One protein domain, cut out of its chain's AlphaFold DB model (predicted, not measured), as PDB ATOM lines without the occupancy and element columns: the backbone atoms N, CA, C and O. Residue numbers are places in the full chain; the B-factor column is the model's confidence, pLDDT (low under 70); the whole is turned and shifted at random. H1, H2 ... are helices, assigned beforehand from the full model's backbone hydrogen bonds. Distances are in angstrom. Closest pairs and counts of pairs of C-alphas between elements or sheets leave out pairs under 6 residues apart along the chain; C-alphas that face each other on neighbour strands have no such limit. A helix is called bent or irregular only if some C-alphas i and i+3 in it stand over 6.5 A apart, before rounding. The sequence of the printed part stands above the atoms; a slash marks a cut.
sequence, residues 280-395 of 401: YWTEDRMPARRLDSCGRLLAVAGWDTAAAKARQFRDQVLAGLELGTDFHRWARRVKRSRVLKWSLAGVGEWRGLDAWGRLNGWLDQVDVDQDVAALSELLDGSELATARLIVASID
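What this domain is: This is residues 280 to 395 of the 401 residues of an uncharacterized protein of Kibdelosporangium aridum (UniProt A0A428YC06). Four helices stand side by side in a row, H2, H1, H7 and H6, each running opposite to the next, and H5 packs on one side of this row across H1 and H7. H3 and H4 lie on the same side as H5, and the helical hairpin of H6 and H7 makes one end of the long axis. The printed part has 116 residues with seven named helices, H1 to H7 in chain order, and no named strand; the class is all helix. The packing is part aligned, part crossed: of seven touching pairs of helices, four are at a shallow tilt. The whole is compact, with a radius of gyration of the C-alphas of 13.7 A and spans of 43 by 31 by 21 A.

How they stand to each other: H1, residues 283 to 300, is irregular: C-alphas 284 and 287 are 7.4 A apart. H1 and H2, residues 304 to 317, form a helical hairpin; they touch at a shallow tilt of 10 degrees, opposite ways, the closest C-alphas being those of Gly 295 and Ala 307, 4.1 A apart. H2 only just touches H3, residues 325 to 334, with 3 pairs of C-alphas within 8 A, the closest Phe 313 and Phe 327 at 7.3 A; this hairpin has a tilt of 37 degrees, only just steep. H4, residues 338 to 344, touches H5, residues 355 to 363, with the C-alphas of Leu 344 and Trp 356 closest at 4.8 A. H1 touches H5 with residues 290 to 297 alone, at a steep tilt of 40 degrees; the C-alphas of Arg 290 and Trp 362 are closest, 5.2 A. H6, residues 374 to 379, and H7, residues 384 to 394, form a hairpin, closest at the C-alphas of Leu 379 and Ala 387, 5.6 A. H7 touches H1 residues 293 to 300 alone, closest at the C-alphas of Leu 297 and Ala 392, 4.9 A. H7 touches H5 at a shallow tilt of 31 degrees, the same way, closest at the C-alphas of Ala 355 and Ser 393, 5.1 A. H5 and H6 are apart. In H3, H4, H5, H6 and H7 every O i to N i+4 pair is within hydrogen-bond range; in H1 it is 11 of 14 and in H2 9 of 10.

Where its parts are: H1 begins at C-alpha 283 (112.336, 126.229, 168.309) and is 26.0 A long. H2 is 19.9 A, H3 14.5 A and H7 15.4 A long. H7 ends at C-alpha 394 (120.315, 135.752, 154.650).

The domain as a whole: The C-alphas farthest apart, those of Leu 321 and Gly 381, are 42.8 A apart. The printed part has no cut and no long link. Mean pLDDT of the printed part is 94.6, and no printed residue is under 70.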
ATOM      1  N   TYR A 280     121.590 128.963 171.088       93.06
ATOM      2  CA  TYR A 280     120.682 129.900 171.765       93.06
ATOM      3  C   TYR A 280     119.293 129.955 171.114       93.06
ATOM      4  O   TYR A 280     118.293 130.145 171.813       93.06
ATOM      5  N   TRP A 281     119.221 129.803 169.791       92.88
ATOM      6  CA  TRP A 281     117.983 129.864 169.021       92.88
ATOM      7  C   TRP A 281     117.306 128.489 168.933       92.88
ATOM      8  O   TRP A 281     117.372 127.799 167.921       92.88
ATOM      9  N   THR A 282     116.622 128.104 170.006       92.62
ATOM     10  CA  THR A 282     115.731 126.933 170.051       92.62
ATOM     11  C   THR A 282     114.393 127.190 169.337       92.62
ATOM     12  O   THR A 282     114.047 128.338 169.047       92.62
ATOM     13  N   GLU A 283     113.614 126.137 169.050       90.44
ATOM     14  CA  GLU A 283     112.336 126.229 168.309       90.44
ATOM     15  C   GLU A 283     111.354 127.255 168.910       90.44
ATOM     16  O   GLU A 283     110.768 128.061 168.185       90.44
ATOM     17  N   ASP A 284     111.230 127.296 170.242       92.38
ATOM     18  CA  ASP A 284     110.392 128.252 170.983       92.38
ATOM     19  C   ASP A 284     110.829 129.717 170.802       92.38
ATOM     20  O   ASP A 284     110.027 130.639 170.966       92.38
ATOM     21  N   ARG A 285     112.088 129.943 170.409       94.44
ATOM     22  CA  ARG A 285     112.691 131.266 170.204       94.44
ATOM     23  C   ARG A 285     112.721 131.695 168.741       94.44
ATOM     24  O   ARG A 285     113.051 132.852 168.479       94.44
ATOM     25  N   MET A 286     112.323 130.845 167.790       93.44
ATOM     26  CA  MET A 286     112.267 131.209 166.364       93.44
ATOM     27  C   MET A 286     111.470 132.498 166.081       93.44
ATOM     28  O   MET A 286     111.960 133.335 165.318       93.44
ATOM     29  N   PRO A 287     110.311 132.774 166.719       94.75
ATOM     30  CA  PRO A 287     109.604 134.039 166.505       94.75
ATOM     31  C   PRO A 287     110.393 135.267 166.990       94.75
ATOM     32  O   PRO A 287     110.230 136.352 166.433       94.75
ATOM     33  N   ALA A 288     111.277 135.112 167.985       96.44
ATOM     34  CA  ALA A 288     112.204 136.158 168.411       96.44
ATOM     35  C   ALA A 288     113.405 136.279 167.457       96.44
ATOM     36  O   ALA A 288     113.747 137.399 167.081       96.44
ATOM     37  N   ARG A 289     113.988 135.161 166.997       95.00
ATOM     38  CA  ARG A 289     115.064 135.139 165.986       95.00
ATOM     39  C   ARG A 289     114.660 135.899 164.727       95.00
ATOM     40  O   ARG A 289     115.324 136.859 164.362       95.00
ATOM     41  N   ARG A 290     113.496 135.578 164.147       95.69
ATOM     42  CA  ARG A 290     112.936 136.276 162.972       95.69
ATOM     43  C   ARG A 290     112.808 137.796 163.187       95.69
ATOM     44  O   ARG A 290     112.935 138.564 162.238       95.69
ATOM     45  N   LEU A 291     112.584 138.250 164.426       97.19
ATOM     46  CA  LEU A 291     112.534 139.674 164.790       97.19
ATOM     47  C   LEU A 291     113.920 140.302 165.033       97.19
ATOM     48  O   LEU A 291     114.064 141.508 164.824       97.19
ATOM     49  N   ASP A 292     114.929 139.515 165.418       96.56
ATOM     50  CA  ASP A 292     116.348 139.903 165.398       96.56
ATOM     51  C   ASP A 292     116.804 140.138 163.948       96.56
ATOM     52  O   ASP A 292     117.275 141.229 163.632       96.56
ATOM     53  N   SER A 293     116.520 139.186 163.048       96.12
ATOM     54  CA  SER A 293     116.792 139.261 161.605       96.12
ATOM     55  C   SER A 293     116.087 140.445 160.935       96.12
ATOM     56  O   SER A 293     116.716 141.249 160.244       96.12
ATOM     57  N   CYS A 294     114.789 140.648 161.216       97.44
ATOM     58  CA  CYS A 294     114.086 141.869 160.809       97.44
ATOM     59  C   CYS A 294     114.769 143.135 161.345       97.44
ATOM     60  O   CYS A 294     114.822 144.136 160.636       97.44
ATOM     61  N   GLY A 295     115.253 143.118 162.590       97.31
ATOM     62  CA  GLY A 295     115.972 144.235 163.200       97.31
ATOM     63  C   GLY A 295     117.249 144.578 162.441       97.31
ATOM     64  O   GLY A 295     117.422 145.734 162.055       97.31
ATOM     65  N   ARG A 296     118.085 143.569 162.181       96.75
ATOM     66  CA  ARG A 296     119.365 143.684 161.474       96.75
ATOM     67  C   ARG A 296     119.180 144.208 160.050       96.75
ATOM     68  O   ARG A 296     119.716 145.259 159.699       96.75
ATOM     69  N   LEU A 297     118.310 143.569 159.263       97.75
ATOM     70  CA  LEU A 297     118.023 143.990 157.887       97.75
ATOM     71  C   LEU A 297     117.437 145.407 157.801       97.75
ATOM     72  O   LEU A 297     117.811 146.177 156.920       97.75
ATOM     73  N   LEU A 298     116.528 145.777 158.711       98.19
ATOM     74  CA  LEU A 298     115.937 147.120 158.719       98.19
ATOM     75  C   LEU A 298     116.934 148.207 159.139       98.19
ATOM     76  O   LEU A 298     116.766 149.347 158.711       98.19
ATOM     77  N   ALA A 299     117.948 147.886 159.947       96.50
ATOM     78  CA  ALA A 299     119.010 148.821 160.310       96.50
ATOM     79  C   ALA A 299     119.991 149.023 159.145       96.50
ATOM     80  O   ALA A 299     120.243 150.161 158.752       96.50
ATOM     81  N   VAL A 300     120.459 147.938 158.512       96.75
ATOM     82  CA  VAL A 300     121.336 148.023 157.327       96.75
ATOM     83  C   VAL A 300     120.630 148.713 156.149       96.75
ATOM     84  O   VAL A 300     121.252 149.494 155.434       96.75
ATOM     85  N   ALA A 301     119.313 148.536 156.001       96.88
ATOM     86  CA  ALA A 301     118.486 149.279 155.043       96.88
ATOM     87  C   ALA A 301     118.145 150.733 155.469       96.88
ATOM     88  O   ALA A 301     117.269 151.360 154.869       96.88
ATOM     89  N   GLY A 302     118.795 151.277 156.506       95.69
ATOM     90  CA  GLY A 302     118.687 152.681 156.922       95.69
ATOM     91  C   GLY A 302     117.372 153.071 157.609       95.69
ATOM     92  O   GLY A 302     116.993 154.243 157.595       95.69
ATOM     93  N   TRP A 303     116.638 152.114 158.188       97.31
ATOM     94  CA  TRP A 303     115.352 152.347 158.856       97.31
ATOM     95  C   TRP A 303     115.395 152.034 160.362       97.31
ATOM     96  O   TRP A 303     114.542 151.315 160.892       97.31
ATOM     97  N   ASP A 304     116.329 152.665 161.080       95.06
ATOM     98  CA  ASP A 304     116.575 152.552 162.531       95.06
ATOM     99  C   ASP A 304     115.299 152.498 163.388       95.06
ATOM    100  O   ASP A 304     115.177 151.706 164.321       95.06
ATOM    101  N   THR A 305     114.303 153.334 163.075       96.38
ATOM    102  CA  THR A 305     113.044 153.412 163.839       96.38
ATOM    103  C   THR A 305     112.135 152.194 163.652       96.38
ATOM    104  O   THR A 305     111.332 151.888 164.536       96.38
ATOM    105  N   ALA A 306     112.255 151.475 162.532       97.88
ATOM    106  CA  ALA A 306     111.611 150.184 162.337       97.88
ATOM    107  C   ALA A 306     112.453 149.046 162.933       97.88
ATOM    108  O   ALA A 306     111.872 148.175 163.580       97.88
ATOM    109  N   ALA A 307     113.783 149.104 162.806       97.75
ATOM    110  CA  ALA A 307     114.721 148.152 163.405       97.75
ATOM    111  C   ALA A 307     114.608 148.101 164.938       97.75
ATOM    112  O   ALA A 307     114.333 147.050 165.514       97.75
ATOM    113  N   ALA A 308     114.690 149.252 165.611       96.38
ATOM    114  CA  ALA A 308     114.531 149.364 167.061       96.38
ATOM    115  C   ALA A 308     113.160 148.859 167.550       96.38
ATOM    116  O   ALA A 308     113.039 148.365 168.673       96.38
ATOM    117  N   LYS A 309     112.123 148.943 166.702       97.94
ATOM    118  CA  LYS A 309     110.797 148.396 167.003       97.94
ATOM    119  C   LYS A 309     110.730 146.875 166.804       97.94
ATOM    120  O   LYS A 309     110.073 146.223 167.612       97.94
ATOM    121  N   ALA A 310     111.448 146.309 165.829       98.12
ATOM    122  CA  ALA A 310     111.647 144.860 165.711       98.12
ATOM    123  C   ALA A 310     112.372 144.303 166.947       98.12
ATOM    124  O   ALA A 310     111.834 143.424 167.617       98.12
ATOM    125  N   ARG A 311     113.507 144.913 167.334       97.50
ATOM    126  CA  ARG A 311     114.258 144.569 168.558       97.50
ATOM    127  C   ARG A 311     113.390 144.700 169.826       97.50
ATOM    128  O   ARG A 311     113.509 143.888 170.735       97.50
ATOM    129  N   GLN A 312     112.453 145.658 169.890       97.56
ATOM    130  CA  GLN A 312     111.484 145.723 170.997       97.56
ATOM    131  C   GLN A 312     110.481 144.553 170.989       97.56
ATOM    132  O   GLN A 312     110.162 144.040 172.057       97.56
ATOM    133  N   PHE A 313     109.961 144.141 169.828       98.12
ATOM    134  CA  PHE A 313     109.040 143.000 169.747       98.12
ATOM    135  C   PHE A 313     109.747 141.664 170.023       98.12
ATOM    136  O   PHE A 313     109.188 140.831 170.731       98.12
ATOM    137  N   ARG A 314     110.993 141.491 169.560       97.75
ATOM    138  CA  ARG A 314     111.878 140.366 169.916       97.75
ATOM    139  C   ARG A 314     111.965 140.200 171.433       97.75
ATOM    140  O   ARG A 314     111.667 139.133 171.958       97.75
ATOM    141  N   ASP A 315     112.295 141.279 172.140       97.56
ATOM    142  CA  ASP A 315     112.452 141.257 173.599       97.56
ATOM    143  C   ASP A 315     111.113 141.055 174.345       97.56
ATOM    144  O   ASP A 315     111.114 140.628 175.497       97.56
ATOM    145  N   GLN A 316     109.969 141.338 173.705       97.06
ATOM    146  CA  GLN A 316     108.640 140.988 174.225       97.06
ATOM    147  C   GLN A 316     108.357 139.486 174.077       97.06
ATOM    148  O   GLN A 316     107.932 138.865 175.048       97.06
ATOM    149  N   VAL A 317     108.664 138.888 172.921       96.94
ATOM    150  CA  VAL A 317     108.546 137.434 172.701       96.94
ATOM    151  C   VAL A 317     109.444 136.659 173.670       96.94
ATOM    152  O   VAL A 317     108.970 135.738 174.327       96.94
ATOM    153  N   LEU A 318     110.705 137.075 173.842       96.81
ATOM    154  CA  LEU A 318     111.638 136.458 174.801       96.81
ATOM    155  C   LEU A 318     111.186 136.602 176.267       96.81
ATOM    156  O   LEU A 318     111.587 135.811 177.114       96.81
ATOM    157  N   ALA A 319     110.328 137.581 176.572       96.00
ATOM    158  CA  ALA A 319     109.684 137.743 177.876       96.00
ATOM    159  C   ALA A 319     108.335 136.996 177.999       96.00
ATOM    160  O   ALA A 319     107.620 137.191 178.983       96.00
ATOM    161  N   GLY A 320     107.963 136.169 177.013       96.31
ATOM    162  CA  GLY A 320     106.705 135.415 176.991       96.31
ATOM    163  C   GLY A 320     105.456 136.272 176.747       96.31
ATOM    164  O   GLY A 320     104.374 135.920 177.214       96.31
ATOM    165  N   LEU A 321     105.590 137.422 176.073       96.38
ATOM    166  CA  LEU A 321     104.493 138.366 175.836       96.38
ATOM    167  C   LEU A 321     103.923 138.258 174.415       96.38
ATOM    168  O   LEU A 321     104.642 138.371 173.424       96.38
ATOM    169  N   GLU A 322     102.598 138.141 174.331       93.50
ATOM    170  CA  GLU A 322     101.844 138.054 173.076       93.50
ATOM    171  C   GLU A 322     101.888 139.339 172.228       93.50
ATOM    172  O   GLU A 322     101.684 140.459 172.715       93.50
ATOM    173  N   LEU A 323     102.090 139.182 170.915       93.88
ATOM    174  CA  LEU A 323     102.275 140.298 169.980       93.88
ATOM    175  C   LEU A 323     100.942 140.882 169.478       93.88
ATOM    176  O   LEU A 323     100.393 140.499 168.444       93.88
ATOM    177  N   GLY A 324     100.445 141.883 170.206       93.31
ATOM    178  CA  GLY A 324      99.165 142.548 169.939       93.31
ATOM    179  C   GLY A 324      99.065 143.396 168.654       93.31
ATOM    180  O   GLY A 324      99.846 143.313 167.700       93.31
ATOM    181  N   THR A 325      98.055 144.270 168.613       96.19
ATOM    182  CA  THR A 325      97.672 145.049 167.414       96.19
ATOM    183  C   THR A 325      98.756 146.004 166.898       96.19
ATOM    184  O   THR A 325      98.770 146.334 165.710       96.19
ATOM    185  N   ASP A 326      99.691 146.425 167.751       96.75
ATOM    186  CA  ASP A 326     100.799 147.304 167.370       96.75
ATOM    187  C   ASP A 326     101.888 146.596 166.555       96.75
ATOM    188  O   ASP A 326     102.441 147.218 165.646       96.75
ATOM    189  N   PHE A 327     102.135 145.302 166.794       97.31
ATOM    190  CA  PHE A 327     102.982 144.479 165.921       97.31
ATOM    191  C   PHE A 327     102.369 144.405 164.521       97.31
ATOM    192  O   PHE A 327     102.992 144.812 163.541       97.31
ATOM    193  N   HIS A 328     101.090 144.038 164.440       96.75
ATOM    194  CA  HIS A 328     100.336 143.967 163.190       96.75
ATOM    195  C   HIS A 328     100.293 145.313 162.435       96.75
ATOM    196  O   HIS A 328     100.296 145.348 161.201       96.75
ATOM    197  N   ARG A 329     100.276 146.445 163.155       98.12
ATOM    198  CA  ARG A 329     100.355 147.799 162.577       98.12
ATOM    199  C   ARG A 329     101.758 148.127 162.056       98.12
ATOM    200  O   ARG A 329     101.878 148.760 161.008       98.12
ATOM    201  N   TRP A 330     102.802 147.719 162.775       98.31
ATOM    202  CA  TRP A 330     104.200 147.906 162.385       98.31
ATOM    203  C   TRP A 330     104.577 147.030 161.183       98.31
ATOM    204  O   TRP A 330     105.005 147.580 160.170       98.31
ATOM    205  N   ALA A 331     104.301 145.725 161.225       98.12
ATOM    206  CA  ALA A 331     104.558 144.799 160.122       98.12
ATOM    207  C   ALA A 331     103.847 145.258 158.835       98.12
ATOM    208  O   ALA A 331     104.468 145.370 157.779       98.12
ATOM    209  N   ARG A 332     102.573 145.674 158.926       98.00
ATOM    210  CA  ARG A 332     101.830 146.249 157.788       98.00
ATOM    211  C   ARG A 332     102.444 147.547 157.245       98.00
ATOM    212  O   ARG A 332     102.263 147.836 156.063       98.00
ATOM    213  N   ARG A 333     103.152 148.336 158.064       98.19
ATOM    214  CA  ARG A 333     103.902 149.517 157.597       98.19
ATOM    215  C   ARG A 333     105.158 149.098 156.833       98.19
ATOM    216  O   ARG A 333     105.389 149.635 155.755       98.19
ATOM    217  N   VAL A 334     105.914 148.129 157.354       98.12
ATOM    218  CA  VAL A 334     107.115 147.581 156.701       98.12
ATOM    219  C   VAL A 334     106.751 146.987 155.334       98.12
ATOM    220  O   VAL A 334     107.232 147.474 154.313       98.12
ATOM    221  N   LYS A 335     105.780 146.062 155.280       97.62
ATOM    222  CA  LYS A 335     105.321 145.397 154.039       97.62
ATOM    223  C   LYS A 335     104.719 146.328 152.978       97.62
ATOM    224  O   LYS A 335     104.564 145.931 151.826       97.62
ATOM    225  N   ARG A 336     104.348 147.562 153.342       97.69
ATOM    226  CA  ARG A 336     103.800 148.576 152.415       97.69
ATOM    227  C   ARG A 336     104.798 149.690 152.080       97.69
ATOM    228  O   ARG A 336     104.439 150.608 151.343       97.69
ATOM    229  N   SER A 337     106.032 149.622 152.583       98.06
ATOM    230  CA  SER A 337     107.085 150.581 152.250       98.06
ATOM    231  C   SER A 337     107.593 150.347 150.827       98.06
ATOM    232  O   SER A 337     108.292 149.376 150.548       98.06
ATOM    233  N   ARG A 338     107.237 151.252 149.905       97.50
ATOM    234  CA  ARG A 338     107.708 151.193 148.511       97.50
ATOM    235  C   ARG A 338     109.213 151.411 148.388       97.50
ATOM    236  O   ARG A 338     109.818 150.768 147.544       97.50
ATOM    237  N   VAL A 339     109.787 152.279 149.226       96.69
ATOM    238  CA  VAL A 339     111.237 152.531 149.264       96.69
ATOM    239  C   VAL A 339     111.964 151.254 149.670       96.69
ATOM    240  O   VAL A 339     112.803 150.781 148.920       96.69
ATOM    241  N   LEU A 340     111.553 150.623 150.775       96.94
ATOM    242  CA  LEU A 340     112.178 149.381 151.235       96.94
ATOM    243  C   LEU A 340     112.019 148.238 150.219       96.94
ATOM    244  O   LEU A 340     112.959 147.477 150.017       96.94
ATOM    245  N   LYS A 341     110.874 148.140 149.523       97.62
ATOM    246  CA  LYS A 341     110.740 147.184 148.414       97.62
ATOM    247  C   LYS A 341     111.700 147.497 147.261       97.62
ATOM    248  O   LYS A 341     112.250 146.570 146.688       97.62
ATOM    249  N   TRP A 342     111.894 148.764 146.904       96.75
ATOM    250  CA  TRP A 342     112.843 149.151 145.855       96.75
ATOM    251  C   TRP A 342     114.307 148.912 146.251       96.75
ATOM    252  O   TRP A 342     115.099 148.597 145.377       96.75
ATOM    253  N   SER A 343     114.650 148.997 147.539       96.19
ATOM    254  CA  SER A 343     116.004 148.726 148.048       96.19
ATOM    255  C   SER A 343     116.319 147.246 148.302       96.19
ATOM    256  O   SER A 343     117.483 146.923 148.489       96.19
ATOM    257  N   LEU A 344     115.315 146.359 148.366       97.81
ATOM    258  CA  LEU A 344     115.498 144.938 148.721       97.81
ATOM    259  C   LEU A 344     115.015 143.937 147.654       97.81
ATOM    260  O   LEU A 344     115.270 142.741 147.792       97.81
ATOM    261  N   ALA A 345     114.282 144.374 146.625       97.25
ATOM    262  CA  ALA A 345     113.823 143.474 145.567       97.25
ATOM    263  C   ALA A 345     114.975 143.109 144.615       97.25
ATOM    264  O   ALA A 345     115.696 143.992 144.160       97.25
ATOM    265  N   GLY A 346     115.136 141.819 144.315       95.94
ATOM    266  CA  GLY A 346     116.254 141.265 143.539       95.94
ATOM    267  C   GLY A 346     117.597 141.188 144.283       95.94
ATOM    268  O   GLY A 346     118.557 140.652 143.740       95.94
ATOM    269  N   VAL A 347     117.693 141.689 145.521       96.69
ATOM    270  CA  VAL A 347     118.943 141.665 146.300       96.69
ATOM    271  C   VAL A 347     119.171 140.275 146.893       96.69
ATOM    272  O   VAL A 347     118.369 139.808 147.706       96.69
ATOM    273  N   GLY A 348     120.277 139.634 146.503       94.12
ATOM    274  CA  GLY A 348     120.690 138.316 146.993       94.12
ATOM    275  C   GLY A 348     119.626 137.244 146.772       94.12
ATOM    276  O   GLY A 348     119.167 136.645 147.748       94.12
ATOM    277  N   GLU A 349     119.173 137.056 145.530       94.25
ATOM    278  CA  GLU A 349     118.198 136.013 145.199       94.25
ATOM    279  C   GLU A 349     118.800 134.618 145.438       94.25
ATOM    280  O   GLU A 349     119.756 134.218 144.784       94.25
ATOM    281  N   TRP A 350     118.223 133.870 146.379       91.56
ATOM    282  CA  TRP A 350     118.661 132.524 146.746       91.56
ATOM    283  C   TRP A 350     117.456 131.608 146.901       91.56
ATOM    284  O   TRP A 350     116.475 131.971 147.553       91.56
ATOM    285  N   ARG A 351     117.513 130.426 146.270       89.12
ATOM    286  CA  ARG A 351     116.446 129.400 146.285       89.12
ATOM    287  C   ARG A 351     115.033 129.970 145.992       89.12
ATOM    288  O   ARG A 351     114.032 129.445 146.475       89.12
ATOM    289  N   GLY A 352     114.948 131.029 145.173       90.12
ATOM    290  CA  GLY A 352     113.700 131.695 144.768       90.12
ATOM    291  C   GLY A 352     113.187 132.802 145.703       90.12
ATOM    292  O   GLY A 352     112.041 133.229 145.554       90.12
ATOM    293  N   LEU A 353     113.994 133.273 146.661       93.31
ATOM    294  CA  LEU A 353     113.684 134.418 147.524       93.31
ATOM    295  C   LEU A 353     114.784 135.483 147.447       93.31
ATOM    296  O   LEU A 353     115.959 135.169 147.599       93.31
ATOM    297  N   ASP A 354     114.391 136.747 147.297       95.81
ATOM    298  CA  ASP A 354     115.247 137.925 147.482       95.81
ATOM    299  C   ASP A 354     115.147 138.469 148.923       95.81
ATOM    300  O   ASP A 354     114.321 138.019 149.726       95.81
ATOM    301  N   ALA A 355     115.967 139.465 149.269       96.81
ATOM    302  CA  ALA A 355     115.949 140.107 150.585       96.81
ATOM    303  C   ALA A 355     114.559 140.653 150.979       96.81
ATOM    304  O   ALA A 355     114.170 140.609 152.151       96.81
ATOM    305  N   TRP A 356     113.773 141.131 150.006       97.69
ATOM    306  CA  TRP A 356     112.390 141.554 150.230       97.69
ATOM    307  C   TRP A 356     111.472 140.370 150.574       97.69
ATOM    308  O   TRP A 356     110.658 140.469 151.496       97.69
ATOM    309  N   GLY A 357     111.595 139.247 149.869       96.50
ATOM    310  CA  GLY A 357     110.871 138.003 150.110       96.50
ATOM    311  C   GLY A 357     111.179 137.423 151.487       96.50
ATOM    312  O   GLY A 357     110.247 137.159 152.248       96.50
ATOM    313  N   ARG A 358     112.465 137.334 151.850       96.38
ATOM    314  CA  ARG A 358     112.925 136.857 153.167       96.38
ATOM    315  C   ARG A 358     112.360 137.707 154.312       96.38
ATOM    316  O   ARG A 358     111.708 137.168 155.207       96.38
ATOM    317  N   LEU A 359     112.437 139.039 154.202       97.38
ATOM    318  CA  LEU A 359     111.805 139.968 155.151       97.38
ATOM    319  C   LEU A 359     110.284 139.768 155.273       97.38
ATOM    320  O   LEU A 359     109.718 139.898 156.361       97.38
ATOM    321  N   ASN A 360     109.591 139.478 154.167       96.94
ATOM    322  CA  ASN A 360     108.154 139.224 154.214       96.94
ATOM    323  C   ASN A 360     107.832 137.875 154.872       96.94
ATOM    324  O   ASN A 360     106.890 137.844 155.665       96.94
ATOM    325  N   GLY A 361     108.625 136.829 154.617       95.38
ATOM    326  CA  GLY A 361     108.509 135.512 155.251       95.38
ATOM    327  C   GLY A 361     108.631 135.587 156.772       95.38
ATOM    328  O   GLY A 361     107.684 135.227 157.471       95.38
ATOM    329  N   TRP A 362     109.713 136.190 157.281       96.00
ATOM    330  CA  TRP A 362     109.919 136.421 158.719       96.00
ATOM    331  C   TRP A 362     108.720 137.123 159.381       96.00
ATOM    332  O   TRP A 362     108.260 136.723 160.452       96.00
ATOM    333  N   LEU A 363     108.164 138.142 158.714       95.94
ATOM    334  CA  LEU A 363     107.008 138.905 159.193       95.94
ATOM    335  C   LEU A 363     105.650 138.191 159.030       95.94
ATOM    336  O   LEU A 363     104.691 138.610 159.675       95.94
ATOM    337  N   ASP A 364     105.546 137.164 158.178       94.12
ATOM    338  CA  ASP A 364     104.405 136.225 158.122       94.12
ATOM    339  C   ASP A 364     104.647 134.973 158.994       94.12
ATOM    340  O   ASP A 364     103.861 134.032 158.950       94.12
ATOM    341  N   GLN A 365     105.706 134.979 159.818       86.75
ATOM    342  CA  GLN A 365     106.114 133.884 160.713       86.75
ATOM    343  C   GLN A 365     106.510 132.582 159.993       86.75
ATOM    344  O   GLN A 365     106.549 131.522 160.615       86.75
ATOM    345  N   VAL A 366     106.844 132.674 158.706       84.56
ATOM    346  CA  VAL A 366     107.400 131.577 157.908       84.56
ATOM    347  C   VAL A 366     108.902 131.496 158.175       84.56
ATOM    348  O   VAL A 366     109.584 132.525 158.154       84.56
ATOM    349  N   ASP A 367     109.418 130.290 158.414       78.69
ATOM    350  CA  ASP A 367     110.862 130.073 158.445       78.69
ATOM    351  C   ASP A 367     111.447 130.146 157.040       78.69
ATOM    352  O   ASP A 367     110.904 129.628 156.064       78.69
ATOM    353  N   VAL A 368     112.561 130.856 156.962       79.69
ATOM    354  CA  VAL A 368     113.282 131.189 155.743       79.69
ATOM    355  C   VAL A 368     114.674 130.608 155.895       79.69
ATOM    356  O   VAL A 368     115.231 130.630 156.988       79.69
ATOM    357  N   ASP A 369     115.222 130.095 154.806       74.75
ATOM    358  CA  ASP A 369     116.553 129.504 154.774       74.75
ATOM    359  C   ASP A 369     117.650 130.544 155.084       74.75
ATOM    360  O   ASP A 369     117.640 131.640 154.515       74.75
ATOM    361  N   GLN A 370     118.569 130.212 155.996       75.56
ATOM    362  CA  GLN A 370     119.615 131.108 156.529       75.56
ATOM    363  C   GLN A 370     121.000 130.441 156.426       75.56
ATOM    364  O   GLN A 370     121.758 130.354 157.390       75.56
ATOM    365  N   ASP A 371     121.274 129.896 155.244       78.00
ATOM    366  CA  ASP A 371     122.449 129.091 154.903       78.00
ATOM    367  C   ASP A 371     123.728 129.952 154.782       78.00
ATOM    368  O   ASP A 371     123.803 130.839 153.928       78.00
ATOM    369  N   VAL A 372     124.752 129.682 155.608       82.56
ATOM    370  CA  VAL A 372     126.073 130.347 155.523       82.56
ATOM    371  C   VAL A 372     126.720 130.106 154.157       82.56
ATOM    372  O   VAL A 372     127.340 131.017 153.609       82.56
ATOM    373  N   ALA A 373     126.560 128.909 153.581       79.69
ATOM    374  CA  ALA A 373     127.233 128.525 152.340       79.69
ATOM    375  C   ALA A 373     126.757 129.342 151.128       79.69
ATOM    376  O   ALA A 373     127.490 129.476 150.151       79.69
ATOM    377  N   ALA A 374     125.566 129.946 151.208       86.69
ATOM    378  CA  ALA A 374     125.060 130.858 150.187       86.69
ATOM    379  C   ALA A 374     125.873 132.164 150.097       86.69
ATOM    380  O   ALA A 374     125.859 132.825 149.063       86.69
ATOM    381  N   LEU A 375     126.570 132.571 151.167       93.12
ATOM    382  CA  LEU A 375     127.200 133.890 151.223       93.12
ATOM    383  C   LEU A 375     128.385 134.035 150.261       93.12
ATOM    384  O   LEU A 375     128.458 135.061 149.598       93.12
ATOM    385  N   SER A 376     129.266 133.041 150.105       92.31
ATOM    386  CA  SER A 376     130.366 133.147 149.125       92.31
ATOM    387  C   SER A 376     129.853 133.356 147.694       92.31
ATOM    388  O   SER A 376     130.358 134.224 146.989       92.31
ATOM    389  N   GLU A 377     128.817 132.618 147.279       93.00
ATOM    390  CA  GLU A 377     128.237 132.718 145.928       93.00
ATOM    391  C   GLU A 377     127.472 134.033 145.708       93.00
ATOM    392  O   GLU A 377     127.547 134.619 144.633       93.00
ATOM    393  N   LEU A 378     126.746 134.521 146.720       94.81
ATOM    394  CA  LEU A 378     125.933 135.739 146.608       94.81
ATOM    395  C   LEU A 378     126.733 137.042 146.759       94.81
ATOM    396  O   LEU A 378     126.211 138.106 146.421       94.81
ATOM    397  N   LEU A 379     127.939 136.990 147.331       96.19
ATOM    398  CA  LEU A 379     128.753 138.174 147.615       96.19
ATOM    399  C   LEU A 379     129.822 138.456 146.551       96.19
ATOM    400  O   LEU A 379     130.193 139.621 146.395       96.19
ATOM    401  N   ASP A 380     130.295 137.450 145.809       94.62
ATOM    402  CA  ASP A 380     131.210 137.666 144.679       94.62
ATOM    403  C   ASP A 380     130.506 138.439 143.545       94.62
ATOM    404  O   ASP A 380     129.344 138.200 143.214       94.62
ATOM    405  N   GLY A 381     131.190 139.437 142.990       94.19
ATOM    406  CA  GLY A 381     130.650 140.383 142.019       94.19
ATOM    407  C   GLY A 381     129.644 141.389 142.592       94.19
ATOM    408  O   GLY A 381     129.048 142.140 141.817       94.19
ATOM    409  N   SER A 382     129.432 141.434 143.915       95.88
ATOM    410  CA  SER A 382     128.489 142.366 144.550       95.88
ATOM    411  C   SER A 382     129.162 143.653 145.048       95.88
ATOM    412  O   SER A 382     130.266 143.632 145.589       95.88
ATOM    413  N   GLU A 383     128.475 144.790 144.895       95.50
ATOM    414  CA  GLU A 383     128.860 146.067 145.517       95.50
ATOM    415  C   GLU A 383     128.822 145.952 147.052       95.50
ATOM    416  O   GLU A 383     127.861 145.416 147.604       95.50
ATOM    417  N   LEU A 384     129.773 146.548 147.773       93.94
ATOM    418  CA  LEU A 384     129.890 146.492 149.238       93.94
ATOM    419  C   LEU A 384     128.610 146.923 149.990       93.94
ATOM    420  O   LEU A 384     128.291 146.391 151.057       93.94
ATOM    421  N   ALA A 385     127.848 147.876 149.446       93.62
ATOM    422  CA  ALA A 385     126.556 148.278 150.007       93.62
ATOM    423  C   ALA A 385     125.494 147.172 149.853       93.62
ATOM    424  O   ALA A 385     124.758 146.869 150.798       93.62
ATOM    425  N   THR A 386     125.462 146.531 148.686       96.62
ATOM    426  CA  THR A 386     124.600 145.385 148.376       96.62
ATOM    427  C   THR A 386     125.015 144.158 149.194       96.62
ATOM    428  O   THR A 386     124.158 143.529 149.811       96.62
ATOM    429  N   ALA A 387     126.316 143.889 149.332       96.31
ATOM    430  CA  ALA A 387     126.888 142.833 150.166       96.31
ATOM    431  C   ALA A 387     126.369 142.873 151.616       96.31
ATOM    432  O   ALA A 387     125.930 141.852 152.152       96.31
ATOM    433  N   ARG A 388     126.321 144.059 152.247       96.00
ATOM    434  CA  ARG A 388     125.750 144.205 153.603       96.00
ATOM    435  C   ARG A 388     124.258 143.861 153.657       96.00
ATOM    436  O   ARG A 388     123.823 143.248 154.631       96.00
ATOM    437  N   LEU A 389     123.476 144.219 152.634       97.25
ATOM    438  CA  LEU A 389     122.054 143.854 152.540       97.25
ATOM    439  C   LEU A 389     121.855 142.353 152.273       97.25
ATOM    440  O   LEU A 389     120.889 141.772 152.767       97.25
ATOM    441  N   ILE A 390     122.765 141.707 151.541       97.00
ATOM    442  CA  ILE A 390     122.774 140.252 151.338       97.00
ATOM    443  C   ILE A 390     123.039 139.545 152.670       97.00
ATOM    444  O   ILE A 390     122.177 138.794 153.125       97.00
ATOM    445  N   VAL A 391     124.145 139.860 153.356       96.69
ATOM    446  CA  VAL A 391     124.480 139.285 154.673       96.69
ATOM    447  C   VAL A 391     123.347 139.487 155.682       96.69
ATOM    448  O   VAL A 391     122.907 138.521 156.300       96.69
ATOM    449  N   ALA A 392     122.808 140.703 155.808       96.19
ATOM    450  CA  ALA A 392     121.730 140.994 156.755       96.19
ATOM    451  C   ALA A 392     120.354 140.427 156.347       96.19
ATOM    452  O   ALA A 392     119.425 140.476 157.150       96.19
ATOM    453  N   SER A 393     120.188 139.919 155.116       95.75
ATOM    454  CA  SER A 393     118.928 139.318 154.648       95.75
ATOM    455  C   SER A 393     118.947 137.799 154.551       95.75
ATOM    456  O   SER A 393     117.878 137.198 154.613       95.75
ATOM    457  N   ILE A 394     120.114 137.179 154.370       94.69
ATOM    458  CA  ILE A 394     120.315 135.752 154.650       94.69
ATOM    459  C   ILE A 394     120.309 135.565 156.172       94.69
ATOM    460  O   ILE A 394     119.553 134.745 156.686       94.69
ATOM    461  N   ASP A 395     121.071 136.407 156.879       92.69
ATOM    462  CA  ASP A 395     121.214 136.449 158.337       92.69
ATOM    463  C   ASP A 395     121.506 135.061 158.941       92.69
ATOM    464  O   ASP A 395     120.648 134.489 159.617       92.69
TER     465      ASP A 395